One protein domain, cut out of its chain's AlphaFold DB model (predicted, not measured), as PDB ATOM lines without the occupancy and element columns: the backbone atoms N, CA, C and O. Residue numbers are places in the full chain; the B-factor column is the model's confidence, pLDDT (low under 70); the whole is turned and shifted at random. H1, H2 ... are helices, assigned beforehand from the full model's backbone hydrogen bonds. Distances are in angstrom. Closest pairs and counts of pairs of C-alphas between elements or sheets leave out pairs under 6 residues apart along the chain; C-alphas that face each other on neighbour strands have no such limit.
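This is residues 2 to 104 of the 139 residues of an uncharacterized protein of Chiloscyllium punctatum (UniProt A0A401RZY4). Three long helices, H1, H2 and H4, make an elongated up-and-down bundle, each running against the one before it; H2 begins beside the last part of H1 and packs on H4. Little H3 packs on H1, and H5 continues past H4 at one end, touching the first part of H2. The printed part has 103 residues with five named helices, H1 to H5 in chain order, and no named strand: all helix. It is only just compact, close to loose, with a radius of gyration of the C-alphas of 15.1 A and spans of 45 by 23 by 22 A.

H1, residues 2 to 28, touches H2, residues 34 to 56, as a helical hairpin at a shallow tilt of 23 degrees, opposite ways; H1 touches with residues 23 to 27 alone and H2 with residues 36 to 44 alone, and the closest C-alphas, of Ile 27 and Ala 37, are 5.1 A apart. With residues 8 to 15 alone, H1 touches H3, residues 64 to 67; the closest C-alphas, of Ala 11 and Ser 65, are 4.9 A apart. H2 is the hub, touching three helices. It touches H4, residues 75 to 95, opposite ways at a shallow tilt of 19 degrees; the closest C-alphas, of His 52 and Ser 82, are 5.4 A apart. H1 and H4 are close but not clearly touching, at 7.5 A between the C-alphas of Tyr 12 and Tyr 81. With residues 35 to 42 alone, H2 touches H5, residues 97 to 104, at a steep tilt of 62 degrees; the closest C-alphas, of Arg 38 and Leu 99, are 6.3 A apart. Every O i to N i+4 pair is within hydrogen-bond range in H4, against 22 of 23 in H1, 18 of 19 in H2 and 2 of 4 in H5; H3 is too short for one.

H1 begins at C-alpha 2 (-15.900, -35.132, 34.161) and is 37.7 A long. H2 measures 33.6 A and H4 29.9 A. H5 ends at C-alpha 104 (28.143, -25.054, 16.743).

The C-alphas of Lys 2 and Arg 104, the two farthest apart, are 48.4 A apart. The printed part has no cut and no long link. Residues 2 to 5 and 102 to 104 have pLDDT under 70.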
ATOM      1  N   LYS A   2     -16.602 -36.314  34.740       60.38
ATOM      2  CA  LYS A   2     -15.900 -35.132  34.161       60.38
ATOM      3  C   LYS A   2     -14.885 -34.425  35.083       60.38
ATOM      4  O   LYS A   2     -13.944 -33.831  34.581       60.38
ATOM      5  N   ALA A   3     -15.068 -34.460  36.406       64.06
ATOM      6  CA  ALA A   3     -14.216 -33.710  37.342       64.06
ATOM      7  C   ALA A   3     -12.840 -34.363  37.584       64.06
ATOM      8  O   ALA A   3     -11.845 -33.657  37.728       64.06
ATOM      9  N   GLU A   4     -12.770 -35.698  37.591       62.16
ATOM     10  CA  GLU A   4     -11.509 -36.433  37.753       62.16
ATOM     11  C   GLU A   4     -10.577 -36.220  36.569       62.16
ATOM     12  O   GLU A   4      -9.421 -35.882  36.780       62.16
ATOM     13  N   THR A   5     -11.059 -36.325  35.329       67.00
ATOM     14  CA  THR A   5     -10.227 -36.105  34.135       67.00
ATOM     15  C   THR A   5      -9.560 -34.724  34.157       67.00
ATOM     16  O   THR A   5      -8.351 -34.633  33.982       67.00
ATOM     17  N   VAL A   6     -10.310 -33.679  34.537       78.75
ATOM     18  CA  VAL A   6      -9.789 -32.305  34.679       78.75
ATOM     19  C   VAL A   6      -8.673 -32.216  35.724       78.75
ATOM     20  O   VAL A   6      -7.688 -31.517  35.506       78.75
ATOM     21  N   LYS A   7      -8.784 -32.936  36.847       85.06
ATOM     22  CA  LYS A   7      -7.761 -32.933  37.907       85.06
ATOM     23  C   LYS A   7      -6.414 -33.462  37.401       85.06
ATOM     24  O   LYS A   7      -5.381 -32.876  37.722       85.06
ATOM     25  N   HIS A   8      -6.422 -34.533  36.605       88.38
ATOM     26  CA  HIS A   8      -5.199 -35.116  36.047       88.38
ATOM     27  C   HIS A   8      -4.546 -34.194  35.024       88.38
ATOM     28  O   HIS A   8      -3.342 -33.951  35.107       88.38
ATOM     29  N   ASP A   9      -5.350 -33.649  34.110       93.44
ATOM     30  CA  ASP A   9      -4.862 -32.733  33.081       93.44
ATOM     31  C   ASP A   9      -4.264 -31.481  33.732       93.44
ATOM     32  O   ASP A   9      -3.172 -31.050  33.370       93.44
ATOM     33  N   CYS A  10      -4.925 -30.930  34.757       95.25
ATOM     34  CA  CYS A  10      -4.403 -29.802  35.524       95.25
ATOM     35  C   CYS A  10      -3.083 -30.132  36.231       95.25
ATOM     36  O   CYS A  10      -2.171 -29.308  36.204       95.25
ATOM     37  N   ALA A  11      -2.958 -31.309  36.848       96.12
ATOM     38  CA  ALA A  11      -1.726 -31.718  37.521       96.12
ATOM     39  C   ALA A  11      -0.557 -31.831  36.529       96.12
ATOM     40  O   ALA A  11       0.503 -31.240  36.738       96.12
ATOM     41  N   TYR A  12      -0.782 -32.507  35.402       97.44
ATOM     42  CA  TYR A  12       0.196 -32.611  34.324       97.44
ATOM     43  C   TYR A  12       0.592 -31.237  33.760       97.44
ATOM     44  O   TYR A  12       1.781 -30.927  33.640       97.44
ATOM     45  N   LEU A  13      -0.395 -30.397  33.429       97.81
ATOM     46  CA  LEU A  13      -0.154 -29.073  32.861       97.81
ATOM     47  C   LEU A  13       0.586 -28.167  33.841       97.81
ATOM     48  O   LEU A  13       1.504 -27.474  33.415       97.81
ATOM     49  N   THR A  14       0.252 -28.208  35.132       98.06
ATOM     50  CA  THR A  14       0.982 -27.471  36.180       98.06
ATOM     51  C   THR A  14       2.470 -27.810  36.121       98.06
ATOM     52  O   THR A  14       3.309 -26.926  35.952       98.06
ATOM     53  N   ASP A  15       2.802 -29.104  36.118       98.38
ATOM     54  CA  ASP A  15       4.193 -29.552  36.093       98.38
ATOM     55  C   ASP A  15       4.928 -29.171  34.793       98.38
ATOM     56  O   ASP A  15       6.136 -28.908  34.828       98.38
ATOM     57  N   ILE A  16       4.251 -29.181  33.637       98.12
ATOM     58  CA  ILE A  16       4.834 -28.775  32.345       98.12
ATOM     59  C   ILE A  16       5.019 -27.260  32.262       98.12
ATOM     60  O   ILE A  16       6.072 -26.801  31.806       98.12
ATOM     61  N   PHE A  17       4.044 -26.476  32.718       98.06
ATOM     62  CA  PHE A  17       4.146 -25.022  32.722       98.06
ATOM     63  C   PHE A  17       5.244 -24.544  33.663       98.06
ATOM     64  O   PHE A  17       6.022 -23.681  33.267       98.06
ATOM     65  N   ASP A  18       5.415 -25.161  34.830       98.31
ATOM     66  CA  ASP A  18       6.527 -24.841  35.731       98.31
ATOM     67  C   ASP A  18       7.894 -25.081  35.079       98.31
ATOM     68  O   ASP A  18       8.821 -24.274  35.205       98.31
ATOM     69  N   LYS A  19       8.023 -26.162  34.303       97.88
ATOM     70  CA  LYS A  19       9.239 -26.460  33.531       97.88
ATOM     71  C   LYS A  19       9.481 -25.418  32.440       97.88
ATOM     72  O   LYS A  19      10.612 -24.951  32.295       97.88
ATOM     73  N   CYS A  20       8.437 -25.028  31.709       96.81
ATOM     74  CA  CYS A  20       8.525 -23.978  30.693       96.81
ATOM     75  C   CYS A  20       8.890 -22.627  31.320       96.81
ATOM     76  O   CYS A  20       9.794 -21.953  30.835       96.81
ATOM     77  N   ASN A  21       8.271 -22.270  32.443       96.75
ATOM     78  CA  ASN A  21       8.568 -21.055  33.198       96.75
ATOM     79  C   ASN A  21      10.019 -21.045  33.689       96.75
ATOM     80  O   ASN A  21      10.697 -20.026  33.585       96.75
ATOM     81  N   SER A  22      10.539 -22.186  34.147       95.81
ATOM     82  CA  SER A  22      11.952 -22.315  34.517       95.81
ATOM     83  C   SER A  22      12.892 -22.028  33.341       95.81
ATOM     84  O   SER A  22      13.904 -21.346  33.523       95.81
ATOM     85  N   LEU A  23      12.561 -22.502  32.133       95.62
ATOM     86  CA  LEU A  23      13.317 -22.166  30.922       95.62
ATOM     87  C   LEU A  23      13.207 -20.671  30.599       95.62
ATOM     88  O   LEU A  23      14.230 -20.028  30.378       95.62
ATOM     89  N   ILE A  24      11.991 -20.119  30.603       93.88
ATOM     90  CA  ILE A  24      11.723 -18.701  30.323       93.88
ATOM     91  C   ILE A  24      12.554 -17.813  31.255       93.88
ATOM     92  O   ILE A  24      13.267 -16.926  30.794       93.88
ATOM     93  N   VAL A  25      12.567 -18.113  32.555       93.69
ATOM     94  CA  VAL A  25      13.387 -17.401  33.541       93.69
ATOM     95  C   VAL A  25      14.883 -17.526  33.238       93.69
ATOM     96  O   VAL A  25      15.624 -16.568  33.430       93.69
ATOM     97  N   GLN A  26      15.365 -18.679  32.766       91.44
ATOM     98  CA  GLN A  26      16.781 -18.840  32.412       91.44
ATOM     99  C   GLN A  26      17.193 -18.008  31.194       91.44
ATOM    100  O   GLN A  26      18.333 -17.551  31.156       91.44
ATOM    101  N   ILE A  27      16.297 -17.808  30.225       90.44
ATOM    102  CA  ILE A  27      16.596 -17.069  28.988       90.44
ATOM    103  C   ILE A  27      16.266 -15.570  29.075       90.44
ATOM    104  O   ILE A  27      16.871 -14.793  28.347       90.44
ATOM    105  N   GLN A  28      15.343 -15.160  29.954       85.88
ATOM    106  CA  GLN A  28      14.892 -13.764  30.106       85.88
ATOM    107  C   GLN A  28      15.535 -13.011  31.275       85.88
ATOM    108  O   GLN A  28      15.258 -11.830  31.460       85.88
ATOM    109  N   ARG A  29      16.371 -13.663  32.091       83.38
ATOM    110  CA  ARG A  29      17.162 -12.953  33.107       83.38
ATOM    111  C   ARG A  29      18.031 -11.883  32.443       83.38
ATOM    112  O   ARG A  29      18.594 -12.112  31.372       83.38
ATOM    113  N   ASP A  30      18.189 -10.749  33.116       73.50
ATOM    114  CA  ASP A  30      19.058  -9.680  32.636       73.50
ATOM    115  C   ASP A  30      20.474 -10.209  32.369       73.50
ATOM    116  O   ASP A  30      21.049 -10.961  33.165       73.50
ATOM    117  N   ASN A  31      21.048  -9.792  31.239       77.06
ATOM    118  CA  ASN A  31      22.436 -10.069  30.871       77.06
ATOM    119  C   ASN A  31      22.766 -11.568  30.639       77.06
ATOM    120  O   ASN A  31      23.901 -12.018  30.847       77.06
ATOM    121  N   VAL A  32      21.786 -12.373  30.206       81.38
ATOM    122  CA  VAL A  32      22.026 -13.754  29.756       81.38
ATOM    123  C   VAL A  32      22.824 -13.734  28.454       81.38
ATOM    124  O   VAL A  32      22.380 -13.219  27.431       81.38
ATOM    125  N   SER A  33      24.020 -14.330  28.478       84.38
ATOM    126  CA  SER A  33      24.806 -14.498  27.260       84.38
ATOM    127  C   SER A  33      24.131 -15.486  26.310       84.38
ATOM    128  O   SER A  33      23.489 -16.448  26.735       84.38
ATOM    129  N   PHE A  34      24.355 -15.303  25.013       81.62
ATOM    130  CA  PHE A  34      23.852 -16.194  23.965       81.62
ATOM    131  C   PHE A  34      24.205 -17.675  24.222       81.62
ATOM    132  O   PHE A  34      23.359 -18.560  24.104       81.62
ATOM    133  N   ILE A  35      25.426 -17.939  24.706       81.88
ATOM    134  CA  ILE A  35      25.888 -19.277  25.112       81.88
ATOM    135  C   ILE A  35      25.038 -19.845  26.262       81.88
ATOM    136  O   ILE A  35      24.660 -21.017  26.231       81.88
ATOM    137  N   LYS A  36      24.706 -19.032  27.277       85.88
ATOM    138  CA  LYS A  36      23.856 -19.460  28.400       85.88
ATOM    139  C   LYS A  36      22.428 -19.758  27.937       85.88
ATOM    140  O   LYS A  36      21.893 -20.794  28.326       85.88
ATOM    141  N   ALA A  37      21.849 -18.909  27.085       88.69
ATOM    142  CA  ALA A  37      20.512 -19.123  26.531       88.69
ATOM    143  C   ALA A  37      20.433 -20.444  25.750       88.69
ATOM    144  O   ALA A  37      19.526 -21.247  25.965       88.69
ATOM    145  N   ARG A  38      21.435 -20.728  24.912       87.50
ATOM    146  CA  ARG A  38      21.526 -22.006  24.198       87.50
ATOM    147  C   ARG A  38      21.659 -23.184  25.134       87.50
ATOM    148  O   ARG A  38      20.890 -24.122  24.994       87.50
ATOM    149  N   ASN A  39      22.579 -23.140  26.093       88.50
ATOM    150  CA  ASN A  39      22.753 -24.251  27.026       88.50
ATOM    151  C   ASN A  39      21.454 -24.550  27.793       88.50
ATOM    152  O   ASN A  39      21.114 -25.719  27.978       88.50
ATOM    153  N   ALA A  40      20.701 -23.513  28.177       93.25
ATOM    154  CA  ALA A  40      19.390 -23.663  28.800       93.25
ATOM    155  C   ALA A  40      18.392 -24.370  27.867       93.25
ATOM    156  O   ALA A  40      17.796 -25.373  28.261       93.25
ATOM    157  N   VAL A  41      18.265 -23.914  26.615       93.44
ATOM    158  CA  VAL A  41      17.371 -24.524  25.616       93.44
ATOM    159  C   VAL A  41      17.795 -25.956  25.270       93.44
ATOM    160  O   VAL A  41      16.963 -26.859  25.307       93.44
ATOM    161  N   THR A  42      19.077 -26.207  24.991       92.00
ATOM    162  CA  THR A  42      19.607 -27.550  24.698       92.00
ATOM    163  C   THR A  42      19.338 -28.505  25.860       92.00
ATOM    164  O   THR A  42      18.853 -29.617  25.652       92.00
ATOM    165  N   SER A  43      19.606 -28.065  27.095       94.81
ATOM    166  CA  SER A  43      19.317 -28.850  28.297       94.81
ATOM    167  C   SER A  43      17.823 -29.133  28.430       94.81
ATOM    168  O   SER A  43      17.440 -30.249  28.773       94.81
ATOM    169  N   PHE A  44      16.970 -28.152  28.136       97.38
ATOM    170  CA  PHE A  44      15.524 -28.316  28.196       97.38
ATOM    171  C   PHE A  44      15.003 -29.324  27.167       97.38
ATOM    172  O   PHE A  44      14.259 -30.229  27.531       97.38
ATOM    173  N   VAL A  45      15.456 -29.245  25.912       96.62
ATOM    174  CA  VAL A  45      15.104 -30.212  24.855       96.62
ATOM    175  C   VAL A  45      15.527 -31.635  25.235       96.62
ATOM    176  O   VAL A  45      14.757 -32.578  25.037       96.62
ATOM    177  N   ALA A  46      16.714 -31.806  25.823       96.50
ATOM    178  CA  ALA A  46      17.175 -33.104  26.319       96.50
ATOM    179  C   ALA A  46      16.342 -33.603  27.514       96.50
ATOM    180  O   ALA A  46      16.044 -34.792  27.623       96.50
ATOM    181  N   LYS A  47      15.916 -32.699  28.402       98.38
ATOM    182  CA  LYS A  47      15.013 -33.028  29.512       98.38
ATOM    183  C   LYS A  47      13.633 -33.462  29.018       98.38
ATOM    184  O   LYS A  47      13.092 -34.401  29.584       98.38
ATOM    185  N   LEU A  48      13.089 -32.856  27.960       98.50
ATOM    186  CA  LEU A  48      11.817 -33.295  27.368       98.50
ATOM    187  C   LEU A  48      11.891 -34.740  26.848       98.50
ATOM    188  O   LEU A  48      10.957 -35.502  27.079       98.50
ATOM    189  N   ASP A  49      13.013 -35.158  26.247       97.62
ATOM    190  CA  ASP A  49      13.227 -36.572  25.879       97.62
ATOM    191  C   ASP A  49      13.185 -37.494  27.106       97.62
ATOM    192  O   ASP A  49      12.515 -38.529  27.111       97.62
ATOM    193  N   LEU A  50      13.889 -37.103  28.172       98.31
ATOM    194  CA  LEU A  50      13.899 -37.844  29.429       98.31
ATOM    195  C   LEU A  50      12.489 -37.943  30.028       98.31
ATOM    196  O   LEU A  50      12.064 -39.022  30.429       98.31
ATOM    197  N   PHE A  51      11.751 -36.835  30.060       98.38
ATOM    198  CA  PHE A  51      10.390 -36.785  30.584       98.38
ATOM    199  C   PHE A  51       9.437 -37.665  29.776       98.38
ATOM    200  O   PHE A  51       8.653 -38.404  30.363       98.38
ATOM    201  N   HIS A  52       9.549 -37.641  28.447       98.06
ATOM    202  CA  HIS A  52       8.789 -38.506  27.551       98.06
ATOM    203  C   HIS A  52       9.052 -39.994  27.833       98.06
ATOM    204  O   HIS A  52       8.119 -40.790  27.908       98.06
ATOM    205  N   ARG A  53      10.314 -40.391  28.043       97.88
ATOM    206  CA  ARG A  53      10.655 -41.783  28.382       97.88
ATOM    207  C   ARG A  53      10.128 -42.197  29.756       97.88
ATOM    208  O   ARG A  53       9.584 -43.292  29.883       97.88
ATOM    209  N   ASN A  54      10.275 -41.337  30.757       97.75
ATOM    210  CA  ASN A  54       9.936 -41.663  32.142       97.75
ATOM    211  C   ASN A  54       8.421 -41.681  32.377       97.75
ATOM    212  O   ASN A  54       7.915 -42.603  33.013       97.75
ATOM    213  N   ILE A  55       7.669 -40.741  31.789       96.12
ATOM    214  CA  ILE A  55       6.209 -40.707  31.949       96.12
ATOM    215  C   ILE A  55       5.559 -41.981  31.391       96.12
ATOM    216  O   ILE A  55       4.668 -42.548  32.016       96.12
ATOM    217  N   ARG A  56       6.076 -42.513  30.272       95.56
ATOM    218  CA  ARG A  56       5.633 -43.788  29.682       95.56
ATOM    219  C   ARG A  56       5.920 -44.999  30.566       95.56
ATOM    220  O   ARG A  56       5.263 -46.022  30.420       95.56
ATOM    221  N   ARG A  57       6.905 -44.896  31.462       96.38
ATOM    222  CA  ARG A  57       7.245 -45.914  32.468       96.38
ATOM    223  C   ARG A  57       6.498 -45.714  33.787       96.38
ATOM    224  O   ARG A  57       6.777 -46.434  34.736       96.38
ATOM    225  N   ARG A  58       5.568 -44.750  33.852       95.81
ATOM    226  CA  ARG A  58       4.885 -44.321  35.088       95.81
ATOM    227  C   ARG A  58       5.862 -43.827  36.167       95.81
ATOM    228  O   ARG A  58       5.562 -43.854  37.356       95.81
ATOM    229  N   GLU A  59       7.031 -43.340  35.756       96.94
ATOM    230  CA  GLU A  59       8.038 -42.751  36.639       96.94
ATOM    231  C   GLU A  59       7.801 -41.234  36.725       96.94
ATOM    232  O   GLU A  59       8.330 -40.455  35.931       96.94
ATOM    233  N   PHE A  60       6.981 -40.794  37.686       96.50
ATOM    234  CA  PHE A  60       6.540 -39.395  37.787       96.50
ATOM    235  C   PHE A  60       7.413 -38.506  38.681       96.50
ATOM    236  O   PHE A  60       7.004 -37.405  39.027       96.50
ATOM    237  N   TYR A  61       8.634 -38.916  39.035       96.38
ATOM    238  CA  TYR A  61       9.501 -38.138  39.935       96.38
ATOM    239  C   TYR A  61       9.711 -36.681  39.473       96.38
ATOM    240  O   TYR A  61       9.792 -35.762  40.284       96.38
ATOM    241  N   GLN A  62       9.772 -36.449  38.159       96.62
ATOM    242  CA  GLN A  62       9.925 -35.110  37.580       96.62
ATOM    243  C   GLN A  62       8.610 -34.314  37.516       96.62
ATOM    244  O   GLN A  62       8.635 -33.147  37.133       96.62
ATOM    245  N   PHE A  63       7.480 -34.922  37.863       97.81
ATOM    246  CA  PHE A  63       6.122 -34.394  37.767       97.81
ATOM    247  C   PHE A  63       5.450 -34.446  39.148       97.81
ATOM    248  O   PHE A  63       4.626 -35.323  39.384       97.81
ATOM    249  N   PRO A  64       5.831 -33.577  40.102       97.44
ATOM    250  CA  PRO A  64       5.360 -33.672  41.483       97.44
ATOM    251  C   PRO A  64       3.834 -33.585  41.608       97.44
ATOM    252  O   PRO A  64       3.252 -34.338  42.388       97.44
ATOM    253  N   SER A  65       3.175 -32.724  40.829       97.25
ATOM    254  CA  SER A  65       1.715 -32.604  40.858       97.25
ATOM    255  C   SER A  65       1.046 -33.878  40.343       97.25
ATOM    256  O   SER A  65       0.102 -34.364  40.964       97.25
ATOM    257  N   LEU A  66       1.552 -34.447  39.244       95.88
ATOM    258  CA  LEU A  66       1.041 -35.702  38.684       95.88
ATOM    259  C   LEU A  66       1.370 -36.911  39.577       95.88
ATOM    260  O   LEU A  66       0.547 -37.806  39.737       95.88
ATOM    261  N   ASN A  67       2.546 -36.921  40.205       96.50
ATOM    262  CA  ASN A  67       3.009 -37.984  41.095       96.50
ATOM    263  C   ASN A  67       2.116 -38.126  42.335       96.50
ATOM    264  O   ASN A  67       1.897 -39.235  42.809       96.50
ATOM    265  N   ASN A  68       1.552 -37.018  42.828       95.81
ATOM    266  CA  ASN A  68       0.606 -37.026  43.949       95.81
ATOM    267  C   ASN A  68      -0.717 -37.744  43.634       95.81
ATOM    268  O   ASN A  68      -1.477 -38.043  44.552       95.81
ATOM    269  N   ILE A  69      -1.008 -37.987  42.356       93.56
ATOM    270  CA  ILE A  69      -2.222 -38.660  41.878       93.56
ATOM    271  C   ILE A  69      -1.881 -39.832  40.948       93.56
ATOM    272  O   ILE A  69      -2.679 -40.207  40.098       93.56
ATOM    273  N   ALA A  70      -0.678 -40.397  41.089       91.00
ATOM    274  CA  ALA A  70      -0.129 -41.401  40.181       91.00
ATOM    275  C   ALA A  70      -1.023 -42.641  40.005       91.00
ATOM    276  O   ALA A  70      -1.084 -43.195  38.907       91.00
ATOM    277  N   GLU A  71      -1.701 -43.064  41.077       89.88
ATOM    278  CA  GLU A  71      -2.588 -44.237  41.094       89.88
ATOM    279  C   GLU A  71      -3.828 -44.051  40.210       89.88
ATOM    280  O   GLU A  71      -4.323 -45.019  39.637       89.88
ATOM    281  N   ASP A  72      -4.272 -42.806  40.032       89.12
ATOM    282  CA  ASP A  72      -5.480 -42.463  39.281       89.12
ATOM    283  C   ASP A  72      -5.191 -42.220  37.779       89.12
ATOM    284  O   ASP A  72      -6.110 -42.094  36.965       89.12
ATOM    285  N   VAL A  73      -3.909 -42.174  37.379       91.44
ATOM    286  CA  VAL A  73      -3.502 -41.912  35.989       91.44
ATOM    287  C   VAL A  73      -3.727 -43.145  35.107       91.44
ATOM    288  O   VAL A  73      -3.060 -44.181  35.232       91.44
ATOM    289  N   THR A  74      -4.624 -43.001  34.136       93.62
ATOM    290  CA  THR A  74      -4.962 -44.032  33.141       93.62
ATOM    291  C   THR A  74      -3.934 -44.126  32.007       93.62
ATOM    292  O   THR A  74      -3.186 -43.182  31.742       93.62
ATOM    293  N   ASP A  75      -3.909 -45.257  31.294       94.19
ATOM    294  CA  ASP A  75      -3.031 -45.435  30.126       94.19
ATOM    295  C   ASP A  75      -3.374 -44.475  28.971       94.19
ATOM    296  O   ASP A  75      -2.472 -43.984  28.292       94.19
ATOM    297  N   ASP A  76      -4.654 -44.131  28.797       94.25
ATOM    298  CA  ASP A  76      -5.093 -43.158  27.788       94.25
ATOM    299  C   ASP A  76      -4.532 -41.757  28.079       94.25
ATOM    300  O   ASP A  76      -4.010 -41.084  27.187       94.25
ATOM    301  N   GLN A  77      -4.564 -41.332  29.346       94.25
ATOM    302  CA  GLN A  77      -3.949 -40.073  29.773       94.25
ATOM    303  C   GLN A  77      -2.434 -40.093  29.567       94.25
ATOM    304  O   GLN A  77      -1.870 -39.116  29.074       94.25
ATOM    305  N   LEU A  78      -1.763 -41.209  29.872       94.88
ATOM    306  CA  LEU A  78      -0.328 -41.352  29.612       94.88
ATOM    307  C   LEU A  78       0.009 -41.202  28.134       94.88
ATOM    308  O   LEU A  78       1.003 -40.552  27.809       94.88
ATOM    309  N   LEU A  79      -0.806 -41.768  27.243       96.31
ATOM    310  CA  LEU A  79      -0.609 -41.631  25.805       96.31
ATOM    311  C   LEU A  79      -0.719 -40.162  25.373       96.31
ATOM    312  O   LEU A  79       0.145 -39.680  24.640       96.31
ATOM    313  N   ILE A  80      -1.720 -39.439  25.884       96.75
ATOM    314  CA  ILE A  80      -1.919 -38.008  25.612       96.75
ATOM    315  C   ILE A  80      -0.734 -37.183  26.131       96.75
ATOM    316  O   ILE A  80      -0.146 -36.401  25.382       96.75
ATOM    317  N   TYR A  81      -0.336 -37.371  27.391       97.56
ATOM    318  CA  TYR A  81       0.752 -36.608  28.009       97.56
ATOM    319  C   TYR A  81       2.102 -36.896  27.358       97.56
ATOM    320  O   TYR A  81       2.899 -35.981  27.135       97.56
ATOM    321  N   SER A  82       2.357 -38.162  27.027       97.56
ATOM    322  CA  SER A  82       3.545 -38.587  26.295       97.56
ATOM    323  C   SER A  82       3.597 -37.941  24.912       97.56
ATOM    324  O   SER A  82       4.625 -37.374  24.544       97.56
ATOM    325  N   ALA A  83       2.491 -37.980  24.161       98.25
ATOM    326  CA  ALA A  83       2.408 -37.352  22.847       98.25
ATOM    327  C   ALA A  83       2.642 -35.840  22.939       98.25
ATOM    328  O   ALA A  83       3.442 -35.299  22.181       98.25
ATOM    329  N   HIS A  84       2.034 -35.168  23.919       98.31
ATOM    330  CA  HIS A  84       2.229 -33.735  24.121       98.31
ATOM    331  C   HIS A  84       3.685 -33.371  24.457       98.31
ATOM    332  O   HIS A  84       4.208 -32.420  23.883       98.31
ATOM    333  N   ILE A  85       4.381 -34.131  25.319       98.50
ATOM    334  CA  ILE A  85       5.812 -33.883  25.602       98.50
ATOM    335  C   ILE A  85       6.652 -34.039  24.333       98.50
ATOM    336  O   ILE A  85       7.569 -33.248  24.108       98.50
ATOM    337  N   HIS A  86       6.358 -35.052  23.516       98.06
ATOM    338  CA  HIS A  86       7.076 -35.280  22.269       98.06
ATOM    339  C   HIS A  86       6.857 -34.132  21.274       98.06
ATOM    340  O   HIS A  86       7.834 -33.560  20.795       98.06
ATOM    341  N   THR A  87       5.606 -33.711  21.064       98.44
ATOM    342  CA  THR A  87       5.274 -32.548  20.225       98.44
ATOM    343  C   THR A  87       5.951 -31.278  20.735       98.44
ATOM    344  O   THR A  87       6.593 -30.572  19.964       98.44
ATOM    345  N   LEU A  88       5.900 -31.020  22.046       98.19
ATOM    346  CA  LEU A  88       6.572 -29.873  22.658       98.19
ATOM    347  C   LEU A  88       8.086 -29.905  22.412       98.19
ATOM    348  O   LEU A  88       8.710 -28.865  22.206       98.19
ATOM    349  N   GLN A  89       8.698 -31.089  22.438       97.94
ATOM    350  CA  GLN A  89      10.116 -31.235  22.139       97.94
ATOM    351  C   GLN A  89      10.432 -30.842  20.696       97.94
ATOM    352  O   GLN A  89      11.414 -30.132  20.461       97.94
ATOM    353  N   ASP A  90       9.631 -31.303  19.743       97.62
ATOM    354  CA  ASP A  90       9.842 -31.004  18.331       97.62
ATOM    355  C   ASP A  90       9.587 -29.525  18.031       97.62
ATOM    356  O   ASP A  90      10.419 -28.887  17.383       97.62
ATOM    357  N   ASP A  91       8.557 -28.932  18.632       97.50
ATOM    358  CA  ASP A  91       8.305 -27.492  18.567       97.50
ATOM    359  C   ASP A  91       9.488 -26.679  19.110       97.50
ATOM    360  O   ASP A  91       9.873 -25.666  18.522       97.50
ATOM    361  N   MET A  92      10.113 -27.121  20.207       95.06
ATOM    362  CA  MET A  92      11.305 -26.468  20.759       95.06
ATOM    363  C   MET A  92      12.515 -26.596  19.825       95.06
ATOM    364  O   MET A  92      13.248 -25.622  19.645       95.06
ATOM    365  N   LYS A  93      12.726 -27.762  19.199       94.00
ATOM    366  CA  LYS A  93      13.802 -27.952  18.209       94.00
ATOM    367  C   LYS A  93      13.610 -27.042  16.999       94.00
ATOM    368  O   LYS A  93      14.585 -26.454  16.544       94.00
ATOM    369  N   ILE A  94      12.377 -26.903  16.509       94.88
ATOM    370  CA  ILE A  94      12.042 -26.035  15.371       94.88
ATOM    371  C   ILE A  94      12.226 -24.565  15.761       94.88
ATOM    372  O   ILE A  94      12.952 -23.833  15.093       94.88
ATOM    373  N   ARG A  95      11.626 -24.138  16.878       93.31
ATOM    374  CA  ARG A  95      11.659 -22.744  17.344       93.31
ATOM    375  C   ARG A  95      13.072 -22.233  17.611       93.31
ATOM    376  O   ARG A  95      13.342 -21.059  17.384       93.31
ATOM    377  N   PHE A  96      13.957 -23.090  18.111       90.50
ATOM    378  CA  PHE A  96      15.327 -22.724  18.468       90.50
ATOM    379  C   PHE A  96      16.378 -23.320  17.523       90.50
ATOM    380  O   PHE A  96      17.553 -23.376  17.886       90.50
ATOM    381  N   ALA A  97      15.987 -23.743  16.316       87.94
ATOM    382  CA  ALA A  97      16.896 -24.354  15.348       87.94
ATOM    383  C   ALA A  97      18.110 -23.457  15.064       87.94
ATOM    384  O   ALA A  97      19.250 -23.901  15.184       87.94
ATOM    385  N   GLU A  98      17.875 -22.172  14.790       82.38
ATOM    386  CA  GLU A  98      18.944 -21.204  14.529       82.38
ATOM    387  C   GLU A  98      19.868 -21.032  15.735       82.38
ATOM    388  O   GLU A  98      21.084 -21.100  15.581       82.38
ATOM    389  N   LEU A  99      19.318 -20.912  16.950       82.81
ATOM    390  CA  LEU A  99      20.102 -20.837  18.189       82.81
ATOM    391  C   LEU A  99      20.996 -22.077  18.366       82.81
ATOM    392  O   LEU A  99      22.119 -21.973  18.851       82.81
ATOM    393  N   MET A 100      20.525 -23.261  17.969       75.75
ATOM    394  CA  MET A 100      21.311 -24.497  18.038       75.75
ATOM    395  C   MET A 100      22.384 -24.588  16.938       75.75
ATOM    396  O   MET A 100      23.471 -25.108  17.211       75.75
ATOM    397  N   ILE A 101      22.099 -24.088  15.727       71.38
ATOM    398  CA  ILE A 101      22.989 -24.112  14.551       71.38
ATOM    399  C   ILE A 101      24.090 -23.048  14.661       71.38
ATOM    400  O   ILE A 101      25.271 -23.392  14.592       71.38
ATOM    401  N   LEU A 102      23.721 -21.786  14.915       67.00
ATOM    402  CA  LEU A 102      24.634 -20.638  15.056       67.00
ATOM    403  C   LEU A 102      25.712 -20.863  16.124       67.00
ATOM    404  O   LEU A 102      26.775 -20.259  16.090       67.00
ATOM    405  N   LEU A 103      25.454 -21.733  17.098       63.53
ATOM    406  CA  LEU A 103      26.373 -21.959  18.205       63.53
ATOM    407  C   LEU A 103      27.283 -23.164  18.044       63.53
ATOM    408  O   LEU A 103      28.158 -23.313  18.887       63.53
ATOM    409  N   ARG A 104      27.134 -24.008  17.011       64.88
ATOM    410  CA  ARG A 104      28.143 -25.054  16.743       64.88
ATOM    411  C   ARG A 104      29.490 -24.424  16.399       64.88
ATOM    412  O   ARG A 104      30.479 -24.745  17.053       64.88
TER     413      ARG A 104